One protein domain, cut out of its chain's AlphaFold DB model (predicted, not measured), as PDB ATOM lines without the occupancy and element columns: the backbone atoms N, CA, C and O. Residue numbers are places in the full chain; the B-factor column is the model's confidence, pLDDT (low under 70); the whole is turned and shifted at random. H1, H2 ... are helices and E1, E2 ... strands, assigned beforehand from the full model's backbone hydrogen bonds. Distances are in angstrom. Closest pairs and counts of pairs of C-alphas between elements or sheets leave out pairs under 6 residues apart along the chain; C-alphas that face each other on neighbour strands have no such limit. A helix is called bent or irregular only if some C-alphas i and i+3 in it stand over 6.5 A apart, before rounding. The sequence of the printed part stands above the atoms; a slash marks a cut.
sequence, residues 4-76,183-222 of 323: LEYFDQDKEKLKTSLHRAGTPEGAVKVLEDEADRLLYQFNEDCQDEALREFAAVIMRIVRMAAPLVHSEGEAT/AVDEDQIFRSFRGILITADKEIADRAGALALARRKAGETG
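AT A GLANCE: This is residues 4 to 76 and 183 to 222 of the 323 residues of an uncharacterized protein of Lachnospiraceae bacterium NK3A20 (UniProt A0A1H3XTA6). One long helix, H5, runs the length of a helical body, with H4 packed along it and H3 folded back along H4, while two short helices, H1 and H2, bridge from H3 to the first half of H5. The last part of H5, residues 212 to 221, sticks out as an arm with Gly 222 at its tip, and the short strand E1 lies at the opposite end of the model. The printed part has 113 residues, in the order H1, H2, H3, H4, E1, H5; the class is mostly helix, and the one named strand pairs with no named strand. The whole is loose, with a radius of gyration of the C-alphas of 16.7 A, and spans 68 by 21 by 19 A.

IN THESE COORDINATES: H5, residues 186 to 221, is the longest helix, 52.0 A from C-alpha 186 at (-26.814, -33.159, 19.092) to C-alpha 221 at (-48.092, -75.024, -3.305). H4, residues 49 to 68, measures 29.8 A and is only just irregular: C-alphas 64 and 67 are 6.9 A apart. H3, residues 24 to 45, measures 31.9 A. H2 is residues 11 to 21, 15.3 A. H1, residues 4 to 9, begins with C-alpha 4 at (-34.155, -44.763, 8.352) and measures 8.6 A. E1 is residues 72 to 76, 11.2 A.

HOW THE PARTS SIT: H5 touches H4 with residues 193 to 208 alone, at a shallow tilt of 21 degrees, opposite ways; the closest C-alphas are those of Ile 58 and Ala 200, 6.2 A apart. H4 and H3 form a helical hairpin at 12 degrees, closest at Glu 32 and Arg 63, whose C-alphas are 5.5 A apart. H3 and H5 are near each other. H2 and H3 form another helical hairpin, at a shallow tilt of 32 degrees, only just short of steep; the C-alphas of Leu 18 and Ala 27 are closest, 5.4 A. H2 also touches H5 at a steep tilt of 47 degrees, through residues 186 to 190 of H5 alone, with the C-alphas of Lys 15 and Glu 186 closest at 5.8 A. H1 touches H5 through its residues 194 to 201 alone, the closest C-alphas being those of Leu 4 and Leu 197, 6.4 A apart. H1 and H3 only just touch, with 3 pairs of C-alphas within 8 A, the closest Tyr 6 and Leu 38 at 6.7 A. E1 and H5 are near each other. Every O i to N i+4 pair is within hydrogen-bond range in H1, H2 and H3; in H4 14 of 16 are, and in H5 31 of 32.

THE WHOLE: The C-alphas farthest apart are those of Thr 76 and Gly 222, 67.8 A. Residues 77 to 182 are not printed, and C-alphas 76 and 183 are 7.6 A apart across this cut. The links printed whole are tight. Mean pLDDT of the printed part is 90.7, with residues 71 to 74 and 219 to 222 under 70.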
ATOM      1  N   LEU A   4     -35.282 -45.667   8.530       94.25
ATOM      2  CA  LEU A   4     -34.155 -44.763   8.352       94.25
ATOM      3  C   LEU A   4     -34.526 -43.537   7.506       94.25
ATOM      4  O   LEU A   4     -34.075 -42.438   7.808       94.25
ATOM      5  N   GLU A   5     -35.361 -43.709   6.477       94.62
ATOM      6  CA  GLU A   5     -35.838 -42.603   5.640       94.62
ATOM      7  C   GLU A   5     -36.691 -41.614   6.436       94.62
ATOM      8  O   GLU A   5     -36.487 -40.406   6.317       94.62
ATOM      9  N   TYR A   6     -37.608 -42.110   7.274       94.94
ATOM     10  CA  TYR A   6     -38.390 -41.256   8.173       94.94
ATOM     11  C   TYR A   6     -37.496 -40.494   9.147       94.94
ATOM     12  O   TYR A   6     -37.628 -39.282   9.308       94.94
ATOM     13  N   PHE A   7     -36.523 -41.189   9.735       96.38
ATOM     14  CA  PHE A   7     -35.590 -40.577  10.669       96.38
ATOM     15  C   PHE A   7     -34.709 -39.501  10.018       96.38
ATOM     16  O   PHE A   7     -34.505 -38.428  10.589       96.38
ATOM     17  N   ASP A   8     -34.208 -39.752   8.805       95.12
ATOM     18  CA  ASP A   8     -33.393 -38.783   8.071       95.12
ATOM     19  C   ASP A   8     -34.227 -37.546   7.653       95.12
ATOM     20  O   ASP A   8     -33.690 -36.434   7.634       95.12
ATOM     21  N   GLN A   9     -35.537 -37.692   7.396       96.00
ATOM     22  CA  GLN A   9     -36.457 -36.561   7.170       96.00
ATOM     23  C   GLN A   9     -36.685 -35.724   8.436       96.00
ATOM     24  O   GLN A   9     -36.770 -34.496   8.363       96.00
ATOM     25  N   ASP A  10     -36.749 -36.371   9.600       95.50
ATOM     26  CA  ASP A  10     -36.996 -35.718  10.888       95.50
ATOM     27  C   ASP A  10     -35.729 -35.136  11.550       95.50
ATOM     28  O   ASP A  10     -35.807 -34.503  12.608       95.50
ATOM     29  N   LYS A  11     -34.564 -35.241  10.897       96.31
ATOM     30  CA  LYS A  11     -33.260 -34.774  11.397       96.31
ATOM     31  C   LYS A  11     -33.280 -33.365  12.002       96.31
ATOM     32  O   LYS A  11     -32.824 -33.175  13.129       96.31
ATOM     33  N   GLU A  12     -33.775 -32.366  11.272       96.56
ATOM     34  CA  GLU A  12     -33.747 -30.963  11.726       96.56
ATOM     35  C   GLU A  12     -34.678 -30.728  12.927       96.56
ATOM     36  O   GLU A  12     -34.368 -29.961  13.848       96.56
ATOM     37  N   LYS A  13     -35.808 -31.441  12.958       96.69
ATOM     38  CA  LYS A  13     -36.748 -31.400  14.079       96.69
ATOM     39  C   LYS A  13     -36.149 -32.063  15.318       96.69
ATOM     40  O   LYS A  13     -36.283 -31.513  16.416       96.69
ATOM     41  N   LEU A  14     -35.468 -33.197  15.148       95.94
ATOM     42  CA  LEU A  14     -34.799 -33.889  16.243       95.94
ATOM     43  C   LEU A  14     -33.700 -33.017  16.850       95.94
ATOM     44  O   LEU A  14     -33.706 -32.813  18.058       95.94
ATOM     45  N   LYS A  15     -32.823 -32.433  16.024       95.38
ATOM     46  CA  LYS A  15     -31.775 -31.506  16.484       95.38
ATOM     47  C   LYS A  15     -32.349 -30.348  17.291       95.38
ATOM     48  O   LYS A  15     -31.964 -30.131  18.432       95.38
ATOM     49  N   THR A  16     -33.384 -29.692  16.764       95.94
ATOM     50  CA  THR A  16     -34.075 -28.606  17.479       95.94
ATOM     51  C   THR A  16     -34.646 -29.064  18.829       95.94
ATOM     52  O   THR A  16     -34.654 -28.300  19.795       95.94
ATOM     53  N   SER A  17     -35.136 -30.303  18.913       95.44
ATOM     54  CA  SER A  17     -35.699 -30.872  20.144       95.44
ATOM     55  C   SER A  17     -34.609 -31.248  21.153       95.44
ATOM     56  O   SER A  17     -34.757 -30.957  22.339       95.44
ATOM     57  N   LEU A  18     -33.488 -31.806  20.683       94.25
ATOM     58  CA  LEU A  18     -32.304 -32.098  21.494       94.25
ATOM     59  C   LEU A  18     -31.671 -30.810  22.042       94.25
ATOM     60  O   LEU A  18     -31.379 -30.742  23.235       94.25
ATOM     61  N   HIS A  19     -31.576 -29.759  21.221       91.69
ATOM     62  CA  HIS A  19     -31.097 -28.442  21.645       91.69
ATOM     63  C   HIS A  19     -31.926 -27.876  22.802       91.69
ATOM     64  O   HIS A  19     -31.401 -27.379  23.796       91.69
ATOM     65  N   ARG A  20     -33.259 -27.979  22.689       94.31
ATOM     66  CA  ARG A  20     -34.200 -27.495  23.709       94.31
ATOM     67  C   ARG A  20     -34.158 -28.311  24.996       94.31
ATOM     68  O   ARG A  20     -34.473 -27.761  26.048       94.31
ATOM     69  N   ALA A  21     -33.812 -29.595  24.921       92.56
ATOM     70  CA  ALA A  21     -33.744 -30.459  26.092       92.56
ATOM     71  C   ALA A  21     -32.613 -30.049  27.048       92.56
ATOM     72  O   ALA A  21     -32.781 -30.169  28.263       92.56
ATOM     73  N   GLY A  22     -31.478 -29.578  26.509       85.25
ATOM     74  CA  GLY A  22     -30.353 -28.972  27.241       85.25
ATOM     75  C   GLY A  22     -29.663 -29.854  28.291       85.25
ATOM     76  O   GLY A  22     -28.671 -29.445  28.882       85.25
ATOM     77  N   THR A  23     -30.180 -31.055  28.542       89.38
ATOM     78  CA  THR A  23     -29.747 -31.997  29.575       89.38
ATOM     79  C   THR A  23     -29.717 -33.407  28.987       89.38
ATOM     80  O   THR A  23     -30.544 -33.720  28.124       89.38
ATOM     81  N   PRO A  24     -28.813 -34.286  29.454       89.31
ATOM     82  CA  PRO A  24     -28.713 -35.652  28.941       89.31
ATOM     83  C   PRO A  24     -29.991 -36.461  29.208       89.31
ATOM     84  O   PRO A  24     -30.471 -37.173  28.333       89.31
ATOM     85  N   GLU A  25     -30.610 -36.289  30.379       90.38
ATOM     86  CA  GLU A  25     -31.883 -36.941  30.718       90.38
ATOM     87  C   GLU A  25     -33.032 -36.475  29.811       90.38
ATOM     88  O   GLU A  25     -33.873 -37.275  29.399       90.38
ATOM     89  N   GLY A  26     -33.060 -35.183  29.472       92.88
ATOM     90  CA  GLY A  26     -34.016 -34.641  28.512       92.88
ATOM     91  C   GLY A  26     -33.787 -35.187  27.102       92.88
ATOM     92  O   GLY A  26     -34.752 -35.509  26.414       92.88
ATOM     93  N   ALA A  27     -32.527 -35.345  26.688       94.06
ATOM     94  CA  ALA A  27     -32.178 -35.906  25.386       94.06
ATOM     95  C   ALA A  27     -32.661 -37.356  25.233       94.06
ATOM     96  O   ALA A  27     -33.209 -37.701  24.189       94.06
ATOM     97  N   VAL A  28     -32.548 -38.183  26.281       94.75
ATOM     98  CA  VAL A  28     -33.076 -39.562  26.271       94.75
ATOM     99  C   VAL A  28     -34.581 -39.575  26.010       94.75
ATOM    100  O   VAL A  28     -35.032 -40.313  25.140       94.75
ATOM    101  N   LYS A  29     -35.356 -38.715  26.686       95.81
ATOM    102  CA  LYS A  29     -36.808 -38.619  26.457       95.81
ATOM    103  C   LYS A  29     -37.144 -38.206  25.027       95.81
ATOM    104  O   LYS A  29     -38.023 -38.797  24.416       95.81
ATOM    105  N   VAL A  30     -36.408 -37.240  24.475       96.75
ATOM    106  CA  VAL A  30     -36.582 -36.813  23.078       96.75
ATOM    107  C   VAL A  30     -36.326 -37.971  22.104       96.75
ATOM    108  O   VAL A  30     -37.060 -38.115  21.130       96.75
ATOM    109  N   LEU A  31     -35.323 -38.816  22.362       96.50
ATOM    110  CA  LEU A  31     -35.052 -40.002  21.541       96.50
ATOM    111  C   LEU A  31     -36.136 -41.078  21.681       96.50
ATOM    112  O   LEU A  31     -36.482 -41.719  20.691       96.50
ATOM    113  N   GLU A  32     -36.671 -41.286  22.886       96.50
ATOM    114  CA  GLU A  32     -37.786 -42.211  23.119       96.50
ATOM    115  C   GLU A  32     -39.059 -41.760  22.390       96.50
ATOM    116  O   GLU A  32     -39.689 -42.572  21.710       96.50
ATOM    117  N   ASP A  33     -39.393 -40.469  22.476       97.31
ATOM    118  CA  ASP A  33     -40.540 -39.877  21.783       97.31
ATOM    119  C   ASP A  33     -40.384 -39.982  20.257       97.31
ATOM    120  O   ASP A  33     -41.343 -40.288  19.542       97.31
ATOM    121  N   GLU A  34     -39.168 -39.771  19.742       97.25
ATOM    122  CA  GLU A  34     -38.896 -39.919  18.312       97.25
ATOM    123  C   GLU A  34     -38.980 -41.387  17.872       97.25
ATOM    124  O   GLU A  34     -39.553 -41.677  16.824       97.25
ATOM    125  N   ALA A  35     -38.505 -42.336  18.683       96.88
ATOM    126  CA  ALA A  35     -38.663 -43.765  18.415       96.88
ATOM    127  C   ALA A  35     -40.148 -44.175  18.326       96.88
ATOM    128  O   ALA A  35     -40.541 -44.893  17.404       96.88
ATOM    129  N   ASP A  36     -40.986 -43.689  19.245       97.25
ATOM    130  CA  ASP A  36     -42.428 -43.957  19.229       97.25
ATOM    131  C   ASP A  36     -43.103 -43.341  17.996       97.25
ATOM    132  O   ASP A  36     -43.964 -43.963  17.363       97.25
ATOM    133  N   ARG A  37     -42.666 -42.145  17.591       97.06
ATOM    134  CA  ARG A  37     -43.158 -41.481  16.382       97.06
ATOM    135  C   ARG A  37     -42.766 -42.216  15.098       97.06
ATOM    136  O   ARG A  37     -43.616 -42.364  14.219       97.06
ATOM    137  N   LEU A  38     -41.526 -42.693  14.993       96.81
ATOM    138  CA  LEU A  38     -41.068 -43.501  13.857       96.81
ATOM    139  C   LEU A  38     -41.860 -44.805  13.750       96.81
ATOM    140  O   LEU A  38     -42.276 -45.186  12.657       96.81
ATOM    141  N   LEU A  39     -42.121 -45.469  14.882       96.62
ATOM    142  CA  LEU A  39     -42.950 -46.673  14.917       96.62
ATOM    143  C   LEU A  39     -44.379 -46.385  14.436       96.62
ATOM    144  O   LEU A  39     -44.937 -47.167  13.670       96.62
ATOM    145  N   TYR A  40     -44.962 -45.259  14.859       97.06
ATOM    146  CA  TYR A  40     -46.285 -44.837  14.404       97.06
ATOM    147  C   TYR A  40     -46.322 -44.628  12.882       97.06
ATOM    148  O   TYR A  40     -47.167 -45.213  12.210       97.06
ATOM    149  N   GLN A  41     -45.370 -43.869  12.324       96.25
ATOM    150  CA  GLN A  41     -45.279 -43.639  10.875       96.25
ATOM    151  C   GLN A  41     -45.063 -44.938  10.090       96.25
ATOM    152  O   GLN A  41     -45.718 -45.164   9.076       96.25
ATOM    153  N   PHE A  42     -44.196 -45.825  10.583       95.81
ATOM    154  CA  PHE A  42     -43.974 -47.128   9.964       95.81
ATOM    155  C   PHE A  42     -45.243 -47.991   9.953       95.81
ATOM    156  O   PHE A  42     -45.529 -48.652   8.958       95.81
ATOM    157  N   ASN A  43     -46.022 -47.974  11.037       95.00
ATOM    158  CA  ASN A  43     -47.255 -48.752  11.147       95.00
ATOM    159  C   ASN A  43     -48.385 -48.244  10.237       95.00
ATOM    160  O   ASN A  43     -49.229 -49.050   9.851       95.00
ATOM    161  N   GLU A  44     -48.404 -46.952   9.900       95.56
ATOM    162  CA  GLU A  44     -49.335 -46.377   8.914       95.56
ATOM    163  C   GLU A  44     -49.015 -46.869   7.489       95.56
ATOM    164  O   GLU A  44     -49.915 -47.231   6.727       95.56
ATOM    165  N   ASP A  45     -47.728 -46.958   7.146       93.88
ATOM    166  CA  ASP A  45     -47.261 -47.437   5.838       93.88
ATOM    167  C   ASP A  45     -47.310 -48.972   5.703       93.88
ATOM    168  O   ASP A  45     -47.456 -49.517   4.602       93.88
ATOM    169  N   CYS A  46     -47.161 -49.699   6.814       92.62
ATOM    170  CA  CYS A  46     -47.058 -51.152   6.827       92.62
ATOM    171  C   CYS A  46     -48.431 -51.835   6.939       92.62
ATOM    172  O   CYS A  46     -49.082 -51.811   7.979       92.62
ATOM    173  N   GLN A  47     -48.841 -52.542   5.885       91.00
ATOM    174  CA  GLN A  47     -50.100 -53.305   5.873       91.00
ATOM    175  C   GLN A  47     -50.002 -54.668   6.583       91.00
ATOM    176  O   GLN A  47     -51.016 -55.307   6.858       91.00
ATOM    177  N   ASP A  48     -48.789 -55.151   6.854       92.62
ATOM    178  CA  ASP A  48     -48.552 -56.495   7.380       92.62
ATOM    179  C   ASP A  48     -48.543 -56.506   8.914       92.62
ATOM    180  O   ASP A  48     -47.653 -55.944   9.549       92.62
ATOM    181  N   GLU A  49     -49.527 -57.162   9.529       92.25
ATOM    182  CA  GLU A  49     -49.662 -57.248  10.987       92.25
ATOM    183  C   GLU A  49     -48.451 -57.897  11.664       92.25
ATOM    184  O   GLU A  49     -47.916 -57.333  12.615       92.25
ATOM    185  N   ALA A  50     -47.941 -59.000  11.111       90.81
ATOM    186  CA  ALA A  50     -46.781 -59.686  11.675       90.81
ATOM    187  C   ALA A  50     -45.517 -58.810  11.635       90.81
ATOM    188  O   ALA A  50     -44.651 -58.906  12.507       90.81
ATOM    189  N   LEU A  51     -45.402 -57.949  10.616       93.00
ATOM    190  CA  LEU A  51     -44.272 -57.034  10.489       93.00
ATOM    191  C   LEU A  51     -44.408 -55.836  11.439       93.00
ATOM    192  O   LEU A  51     -43.405 -55.423  12.014       93.00
ATOM    193  N   ARG A  52     -45.629 -55.327  11.660       94.38
ATOM    194  CA  ARG A  52     -45.912 -54.274  12.655       94.38
ATOM    195  C   ARG A  52     -45.604 -54.732  14.080       94.38
ATOM    196  O   ARG A  52     -44.944 -54.011  14.825       94.38
ATOM    197  N   GLU A  53     -46.018 -55.945  14.447       94.25
ATOM    198  CA  GLU A  53     -45.696 -56.526  15.758       94.25
ATOM    199  C   GLU A  53     -44.184 -56.674  15.952       94.25
ATOM    200  O   GLU A  53     -43.640 -56.299  16.993       94.25
ATOM    201  N   PHE A  54     -43.485 -57.171  14.929       94.50
ATOM    202  CA  PHE A  54     -42.034 -57.308  14.974       94.50
ATOM    203  C   PHE A  54     -41.329 -55.948  15.076       94.50
ATOM    204  O   PHE A  54     -40.441 -55.778  15.913       94.50
ATOM    205  N   ALA A  55     -41.760 -54.958  14.290       95.31
ATOM    206  CA  ALA A  55     -41.238 -53.598  14.360       95.31
ATOM    207  C   ALA A  55     -41.433 -52.989  15.758       95.31
ATOM    208  O   ALA A  55     -40.513 -52.361  16.277       95.31
ATOM    209  N   ALA A  56     -42.566 -53.240  16.422       96.31
ATOM    210  CA  ALA A  56     -42.792 -52.785  17.795       96.31
ATOM    211  C   ALA A  56     -41.792 -53.397  18.797       96.31
ATOM    212  O   ALA A  56     -41.313 -52.702  19.698       96.31
ATOM    213  N   VAL A  57     -41.431 -54.675  18.632       96.81
ATOM    214  CA  VAL A  57     -40.404 -55.332  19.462       96.81
ATOM    215  C   VAL A  57     -39.032 -54.703  19.228       96.81
ATOM    216  O   VAL A  57     -38.348 -54.357  20.192       96.81
ATOM    217  N   ILE A  58     -38.646 -54.508  17.967       96.25
ATOM    218  CA  ILE A  58     -37.367 -53.884  17.614       96.25
ATOM    219  C   ILE A  58     -37.299 -52.448  18.148       96.25
ATOM    220  O   ILE A  58     -36.323 -52.082  18.797       96.25
ATOM    221  N   MET A  59     -38.356 -51.655  17.983       96.62
ATOM    222  CA  MET A  59     -38.392 -50.276  18.478       96.62
ATOM    223  C   MET A  59     -38.370 -50.193  20.007       96.62
ATOM    224  O   MET A  59     -37.752 -49.284  20.562       96.62
ATOM    225  N   ARG A  60     -38.926 -51.183  20.719       96.56
ATOM    226  CA  ARG A  60     -38.731 -51.301  22.173       96.56
ATOM    227  C   ARG A  60     -37.255 -51.509  22.532       96.56
ATOM    228  O   ARG A  60     -36.792 -50.929  23.510       96.56
ATOM    229  N   ILE A  61     -36.510 -52.296  21.755       96.25
ATOM    230  CA  ILE A  61     -35.061 -52.472  21.950       96.25
ATOM    231  C   ILE A  61     -34.318 -51.159  21.682       96.25
ATOM    232  O   ILE A  61     -33.483 -50.766  22.494       96.25
ATOM    233  N   VAL A  62     -34.667 -50.445  20.606       96.25
ATOM    234  CA  VAL A  62     -34.095 -49.122  20.288       96.25
ATOM    235  C   VAL A  62     -34.303 -48.140  21.446       96.25
ATOM    236  O   VAL A  62     -33.358 -47.464  21.848       96.25
ATOM    237  N   ARG A  63     -35.497 -48.119  22.052       95.62
ATOM    238  CA  ARG A  63     -35.786 -47.298  23.242       95.62
ATOM    239  C   ARG A  63     -34.921 -47.671  24.440       95.62
ATOM    240  O   ARG A  63     -34.332 -46.795  25.058       95.62
ATOM    241  N   MET A  64     -34.785 -48.964  24.741       94.50
ATOM    242  CA  MET A  64     -33.914 -49.421  25.834       94.50
ATOM    243  C   MET A  64     -32.435 -49.080  25.600       94.50
ATOM    244  O   MET A  64     -31.677 -48.968  26.560       94.50
ATOM    245  N   ALA A  65     -32.023 -48.907  24.342       94.50
ATOM    246  CA  ALA A  65     -30.674 -48.492  23.978       94.50
ATOM    247  C   ALA A  65     -30.474 -46.964  23.992       94.50
ATOM    248  O   ALA A  65     -29.327 -46.520  23.996       94.50
ATOM    249  N   ALA A  66     -31.539 -46.151  24.039       93.44
ATOM    250  CA  ALA A  66     -31.437 -44.689  24.027       93.44
ATOM    251  C   ALA A  66     -30.554 -44.115  25.159       93.44
ATOM    252  O   ALA A  66     -29.733 -43.250  24.862       93.44
ATOM    253  N   PRO A  67     -30.597 -44.617  26.414       91.88
ATOM    254  CA  PRO A  67     -29.693 -44.159  27.475       91.88
ATOM    255  C   PRO A  67     -28.212 -44.483  27.234       91.88
ATOM    256  O   PRO A  67     -27.342 -43.864  27.840       91.88
ATOM    257  N   LEU A  68     -27.912 -45.466  26.376       90.44
ATOM    258  CA  LEU A  68     -26.540 -45.846  26.018       90.44
ATOM    259  C   LEU A  68     -25.970 -44.966  24.903       90.44
ATOM    260  O   LEU A  68     -24.768 -45.018  24.633       90.44
ATOM    261  N   VAL A  69     -26.815 -44.169  24.243       88.12
ATOM    262  CA  VAL A  69     -26.368 -43.196  23.253       88.12
ATOM    263  C   VAL A  69     -25.595 -42.109  23.988       88.12
ATOM    264  O   VAL A  69     -26.157 -41.310  24.735       88.12
ATOM    265  N   HIS A  70     -24.279 -42.125  23.799       75.38
ATOM    266  CA  HIS A  70     -23.368 -41.213  24.468       75.38
ATOM    267  C   HIS A  70     -23.767 -39.760  24.180       75.38
ATOM    268  O   HIS A  70     -23.838 -39.346  23.023       75.38
ATOM    269  N   SER A  71     -24.056 -39.019  25.249       67.00
ATOM    270  CA  SER A  71     -24.515 -37.626  25.224       67.00
ATOM    271  C   SER A  71     -23.496 -36.658  25.831       67.00
ATOM    272  O   SER A  71     -23.808 -35.481  26.007       67.00
ATOM    273  N   GLU A  72     -22.285 -37.132  26.155       64.38
ATOM    274  CA  GLU A  72     -21.222 -36.284  26.697       64.38
ATOM    275  C   GLU A  72     -20.700 -35.349  25.600       64.38
ATOM    276  O   GLU A  72     -19.860 -35.725  24.786       64.38
ATOM    277  N   GLY A  73     -21.227 -34.125  25.567       63.09
ATOM    278  CA  GLY A  73     -20.606 -33.019  24.851       63.09
ATOM    279  C   GLY A  73     -19.549 -32.317  25.705       63.09
ATOM    280  O   GLY A  73     -19.078 -32.831  26.723       63.09
ATOM    281  N   GLU A  74     -19.153 -31.118  25.287       69.75
ATOM    282  CA  GLU A  74     -18.135 -30.337  25.991       69.75
ATOM    283  C   GLU A  74     -18.591 -29.991  27.421       69.75
ATOM    284  O   GLU A  74     -19.585 -29.297  27.642       69.75
ATOM    285  N   ALA A  75     -17.839 -30.476  28.413       73.19
ATOM    286  CA  ALA A  75     -18.031 -30.105  29.806       73.19
ATOM    287  C   ALA A  75     -17.407 -28.726  30.051       73.19
ATOM    288  O   ALA A  75     -16.181 -28.579  30.102       73.19
ATOM    289  N   THR A  76     -18.247 -27.708  30.227       71.62
ATOM    290  CA  THR A  76     -17.775 -26.384  30.643       71.62
ATOM    291  C   THR A  76     -17.752 -26.317  32.166       71.62
ATOM    292  O   THR A  76     -18.775 -26.441  32.841       71.62
ATOM    293  N   ALA A 183     -22.939 -29.663  28.103       80.88
ATOM    294  CA  ALA A 183     -23.694 -29.400  26.889       80.88
ATOM    295  C   ALA A 183     -23.940 -30.721  26.147       80.88
ATOM    296  O   ALA A 183     -23.071 -31.589  26.100       80.88
ATOM    297  N   VAL A 184     -25.128 -30.879  25.571       86.88
ATOM    298  CA  VAL A 184     -25.499 -32.066  24.794       86.88
ATOM    299  C   VAL A 184     -24.987 -31.906  23.355       86.88
ATOM    300  O   VAL A 184     -25.348 -30.936  22.694       86.88
ATOM    301  N   ASP A 185     -24.179 -32.847  22.851       90.69
ATOM    302  CA  ASP A 185     -23.778 -32.876  21.430       90.69
ATOM    303  C   ASP A 185     -24.866 -33.554  20.574       90.69
ATOM    304  O   ASP A 185     -24.963 -34.780  20.465       90.69
ATOM    305  N   GLU A 186     -25.700 -32.728  19.943       93.50
ATOM    306  CA  GLU A 186     -26.814 -33.159  19.092       93.50
ATOM    307  C   GLU A 186     -26.362 -33.978  17.873       93.50
ATOM    308  O   GLU A 186     -27.050 -34.915  17.457       93.50
ATOM    309  N   ASP A 187     -25.206 -33.648  17.288       92.75
ATOM    310  CA  ASP A 187     -24.687 -34.310  16.090       92.75
ATOM    311  C   ASP A 187     -24.118 -35.690  16.413       92.75
ATOM    312  O   ASP A 187     -24.230 -36.628  15.611       92.75
ATOM    313  N   GLN A 188     -23.482 -35.834  17.574       92.44
ATOM    314  CA  GLN A 188     -23.033 -37.130  18.066       92.44
ATOM    315  C   GLN A 188     -24.215 -38.036  18.420       92.44
ATOM    316  O   GLN A 188     -24.217 -39.204  18.013       92.44
ATOM    317  N   ILE A 189     -25.235 -37.498  19.099       94.00
ATOM    318  CA  ILE A 189     -26.459 -38.239  19.423       94.00
ATOM    319  C   ILE A 189     -27.161 -38.697  18.147       94.00
ATOM    320  O   ILE A 189     -27.451 -39.885  18.010       94.00
ATOM    321  N   PHE A 190     -27.363 -37.794  17.181       95.06
ATOM    322  CA  PHE A 190     -27.989 -38.130  15.903       95.06
ATOM    323  C   PHE A 190     -27.237 -39.260  15.191       95.06
ATOM    324  O   PHE A 190     -27.848 -40.247  14.793       95.06
ATOM    325  N   ARG A 191     -25.907 -39.159  15.058       94.75
ATOM    326  CA  ARG A 191     -25.090 -40.184  14.381       94.75
ATOM    327  C   ARG A 191     -25.150 -41.540  15.079       94.75
ATOM    328  O   ARG A 191     -25.264 -42.566  14.411       94.75
ATOM    329  N   SER A 192     -25.085 -41.536  16.405       94.62
ATOM    330  CA  SER A 192     -25.107 -42.754  17.215       94.62
ATOM    331  C   SER A 192     -26.475 -43.432  17.163       94.62
ATOM    332  O   SER A 192     -26.563 -44.628  16.887       94.62
ATOM    333  N   PHE A 193     -27.551 -42.660  17.330       95.81
ATOM    334  CA  PHE A 193     -28.920 -43.164  17.246       95.81
ATOM    335  C   PHE A 193     -29.262 -43.654  15.833       95.81
ATOM    336  O   PHE A 193     -29.836 -44.731  15.673       95.81
ATOM    337  N   ARG A 194     -28.795 -42.950  14.793       95.88
ATOM    338  CA  ARG A 194     -28.876 -43.413  13.400       95.88
ATOM    339  C   ARG A 194     -28.209 -44.777  13.211       95.88
ATOM    340  O   ARG A 194     -28.749 -45.622  12.510       95.88
ATOM    341  N   GLY A 195     -27.052 -45.007  13.836       95.75
ATOM    342  CA  GLY A 195     -26.360 -46.300  13.808       95.75
ATOM    343  C   GLY A 195     -27.207 -47.447  14.367       95.75
ATOM    344  O   GLY A 195     -27.267 -48.525  13.773       95.75
ATOM    345  N   ILE A 196     -27.917 -47.193  15.471       96.06
ATOM    346  CA  ILE A 196     -28.861 -48.148  16.065       96.06
ATOM    347  C   ILE A 196     -30.028 -48.408  15.099       96.06
ATOM    348  O   ILE A 196     -30.356 -49.564  14.824       96.06
ATOM    349  N   LEU A 197     -30.602 -47.347  14.524       96.38
ATOM    350  CA  LEU A 197     -31.716 -47.451  13.581       96.38
ATOM    351  C   LEU A 197     -31.358 -48.193  12.291       96.38
ATOM    352  O   LEU A 197     -32.196 -48.926  11.786       96.38
ATOM    353  N   ILE A 198     -30.126 -48.086  11.781       96.88
ATOM    354  CA  ILE A 198     -29.680 -48.875  10.615       96.88
ATOM    355  C   ILE A 198     -29.786 -50.377  10.898       96.88
ATOM    356  O   ILE A 198     -30.171 -51.153  10.025       96.88
ATOM    357  N   THR A 199     -29.445 -50.792  12.118       96.31
ATOM    358  CA  THR A 199     -29.515 -52.204  12.508       96.31
ATOM    359  C   THR A 199     -30.970 -52.636  12.661       96.31
ATOM    360  O   THR A 199     -31.353 -53.675  12.134       96.31
ATOM    361  N   ALA A 200     -31.799 -51.810  13.306       95.81
ATOM    362  CA  ALA A 200     -33.238 -52.040  13.418       95.81
ATOM    363  C   ALA A 200     -33.922 -52.171  12.044       95.81
ATOM    364  O   ALA A 200     -34.694 -53.101  11.818       95.81
ATOM    365  N   ASP A 201     -33.605 -51.266  11.118       96.00
ATOM    366  CA  ASP A 201     -34.158 -51.244   9.766       96.00
ATOM    367  C   ASP A 201     -33.750 -52.491   8.974       96.00
ATOM    368  O   ASP A 201     -34.589 -53.115   8.328       96.00
ATOM    369  N   LYS A 202     -32.486 -52.918   9.101       96.19
ATOM    370  CA  LYS A 202     -32.002 -54.158   8.493       96.19
ATOM    371  C   LYS A 202     -32.770 -55.383   9.001       96.19
ATOM    372  O   LYS A 202     -33.229 -56.175   8.187       96.19
ATOM    373  N   GLU A 203     -32.951 -55.524  10.314       95.56
ATOM    374  CA  GLU A 203     -33.689 -56.658  10.897       95.56
ATOM    375  C   GLU A 203     -35.149 -56.696  10.418       95.56
ATOM    376  O   GLU A 203     -35.694 -57.757  10.101       95.56
ATOM    377  N   ILE A 204     -35.793 -55.529  10.317       94.69
ATOM    378  CA  ILE A 204     -37.161 -55.417   9.800       94.69
ATOM    379  C   ILE A 204     -37.207 -55.757   8.307       94.69
ATOM    380  O   ILE A 204     -38.101 -56.489   7.881       94.69
ATOM    381  N   ALA A 205     -36.241 -55.287   7.514       94.38
ATOM    382  CA  ALA A 205     -36.142 -55.600   6.091       94.38
ATOM    383  C   ALA A 205     -35.902 -57.100   5.846       94.38
ATOM    384  O   ALA A 205     -36.577 -57.701   5.007       94.38
ATOM    385  N   ASP A 206     -35.010 -57.725   6.619       94.06
ATOM    386  CA  ASP A 206     -34.730 -59.160   6.557       94.06
ATOM    387  C   ASP A 206     -35.990 -59.970   6.913       94.06
ATOM    388  O   ASP A 206     -36.361 -60.919   6.207       94.06
ATOM    389  N   ARG A 207     -36.734 -59.547   7.948       93.62
ATOM    390  CA  ARG A 207     -38.011 -60.170   8.326       93.62
ATOM    391  C   ARG A 207     -39.085 -59.991   7.253       93.62
ATOM    392  O   ARG A 207     -39.799 -60.950   6.949       93.62
ATOM    393  N   ALA A 208     -39.188 -58.807   6.655       92.38
ATOM    394  CA  ALA A 208     -40.110 -58.536   5.557       92.38
ATOM    395  C   ALA A 208     -39.798 -59.414   4.332       92.38
ATOM    396  O   ALA A 208     -40.707 -60.004   3.743       92.38
ATOM    397  N   GLY A 209     -38.514 -59.569   3.992       91.25
ATOM    398  CA  GLY A 209     -38.049 -60.462   2.932       91.25
ATOM    399  C   GLY A 209     -38.411 -61.925   3.201       91.25
ATOM    400  O   GLY A 209     -38.948 -62.605   2.322       91.25
ATOM    401  N   ALA A 210     -38.206 -62.397   4.433       90.12
ATOM    402  CA  ALA A 210     -38.586 -63.748   4.843       90.12
ATOM    403  C   ALA A 210     -40.103 -63.989   4.732       90.12
ATOM    404  O   ALA A 210     -40.528 -65.023   4.209       90.12
ATOM    405  N   LEU A 211     -40.930 -63.025   5.154       89.44
ATOM    406  CA  LEU A 211     -42.390 -63.101   5.024       89.44
ATOM    407  C   LEU A 211     -42.838 -63.103   3.556       89.44
ATOM    408  O   LEU A 211     -43.719 -63.878   3.177       89.44
ATOM    409  N   ALA A 212     -42.211 -62.289   2.703       89.19
ATOM    410  CA  ALA A 212     -42.499 -62.268   1.271       89.19
ATOM    411  C   ALA A 212     -42.170 -63.614   0.598       89.19
ATOM    412  O   ALA A 212     -42.962 -64.116  -0.203       89.19
ATOM    413  N   LEU A 213     -41.040 -64.233   0.955       88.50
ATOM    414  CA  LEU A 213     -40.666 -65.566   0.476       88.50
ATOM    415  C   LEU A 213     -41.630 -66.647   0.980       88.50
ATOM    416  O   LEU A 213     -42.029 -67.512   0.201       88.50
ATOM    417  N   ALA A 214     -42.044 -66.585   2.248       85.56
ATOM    418  CA  ALA A 214     -43.026 -67.509   2.811       85.56
ATOM    419  C   ALA A 214     -44.381 -67.412   2.086       85.56
ATOM    420  O   ALA A 214     -44.969 -68.440   1.751       85.56
ATOM    421  N   ARG A 215     -44.837 -66.194   1.762       83.25
ATOM    422  CA  ARG A 215     -46.059 -65.968   0.969       83.25
ATOM    423  C   ARG A 215     -45.953 -66.525  -0.448       83.25
ATOM    424  O   ARG A 215     -46.908 -67.135  -0.917       83.25
ATOM    425  N   ARG A 216     -44.808 -66.350  -1.119       84.75
ATOM    426  CA  ARG A 216     -44.578 -66.926  -2.457       84.75
ATOM    427  C   ARG A 216     -44.636 -68.449  -2.428       84.75
ATOM    428  O   ARG A 216     -45.376 -69.033  -3.210       84.75
ATOM    429  N   LYS A 217     -43.953 -69.074  -1.463       82.06
ATOM    430  CA  LYS A 217     -43.999 -70.530  -1.271       82.06
ATOM    431  C   LYS A 217     -45.428 -71.019  -1.021       82.06
ATOM    432  O   LYS A 217     -45.849 -71.967  -1.670       82.06
ATOM    433  N   ALA A 218     -46.189 -70.331  -0.166       74.88
ATOM    434  CA  ALA A 218     -47.590 -70.658   0.120       74.88
ATOM    435  C   ALA A 218     -48.505 -70.540  -1.114       74.88
ATOM    436  O   ALA A 218     -49.402 -71.359  -1.305       74.88
ATOM    437  N   GLY A 219     -48.280 -69.522  -1.953       68.88
ATOM    438  CA  GLY A 219     -49.044 -69.301  -3.182       68.88
ATOM    439  C   GLY A 219     -48.754 -70.326  -4.282       68.88
ATOM    440  O   GLY A 219     -49.644 -70.635  -5.066       68.88
ATOM    441  N   GLU A 220     -47.541 -70.879  -4.323       62.12
ATOM    442  CA  GLU A 220     -47.132 -71.870  -5.328       62.12
ATOM    443  C   GLU A 220     -47.545 -73.308  -4.982       62.12
ATOM    444  O   GLU A 220     -47.666 -74.128  -5.889       62.12
ATOM    445  N   THR A 221     -47.793 -73.634  -3.707       50.44
ATOM    446  CA  THR A 221     -48.092 -75.024  -3.305       50.44
ATOM    447  C   THR A 221     -49.566 -75.342  -3.077       50.44
ATOM    448  O   THR A 221     -49.892 -76.519  -2.995       50.44
ATOM    449  N   GLY A 222     -50.484 -74.370  -2.969       46.50
ATOM    450  CA  GLY A 222     -51.895 -74.666  -2.634       46.50
ATOM    451  C   GLY A 222     -52.070 -75.443  -1.314       46.50
ATOM    452  O   GLY A 222     -53.159 -75.910  -0.986       46.50
TER     453      GLY A 222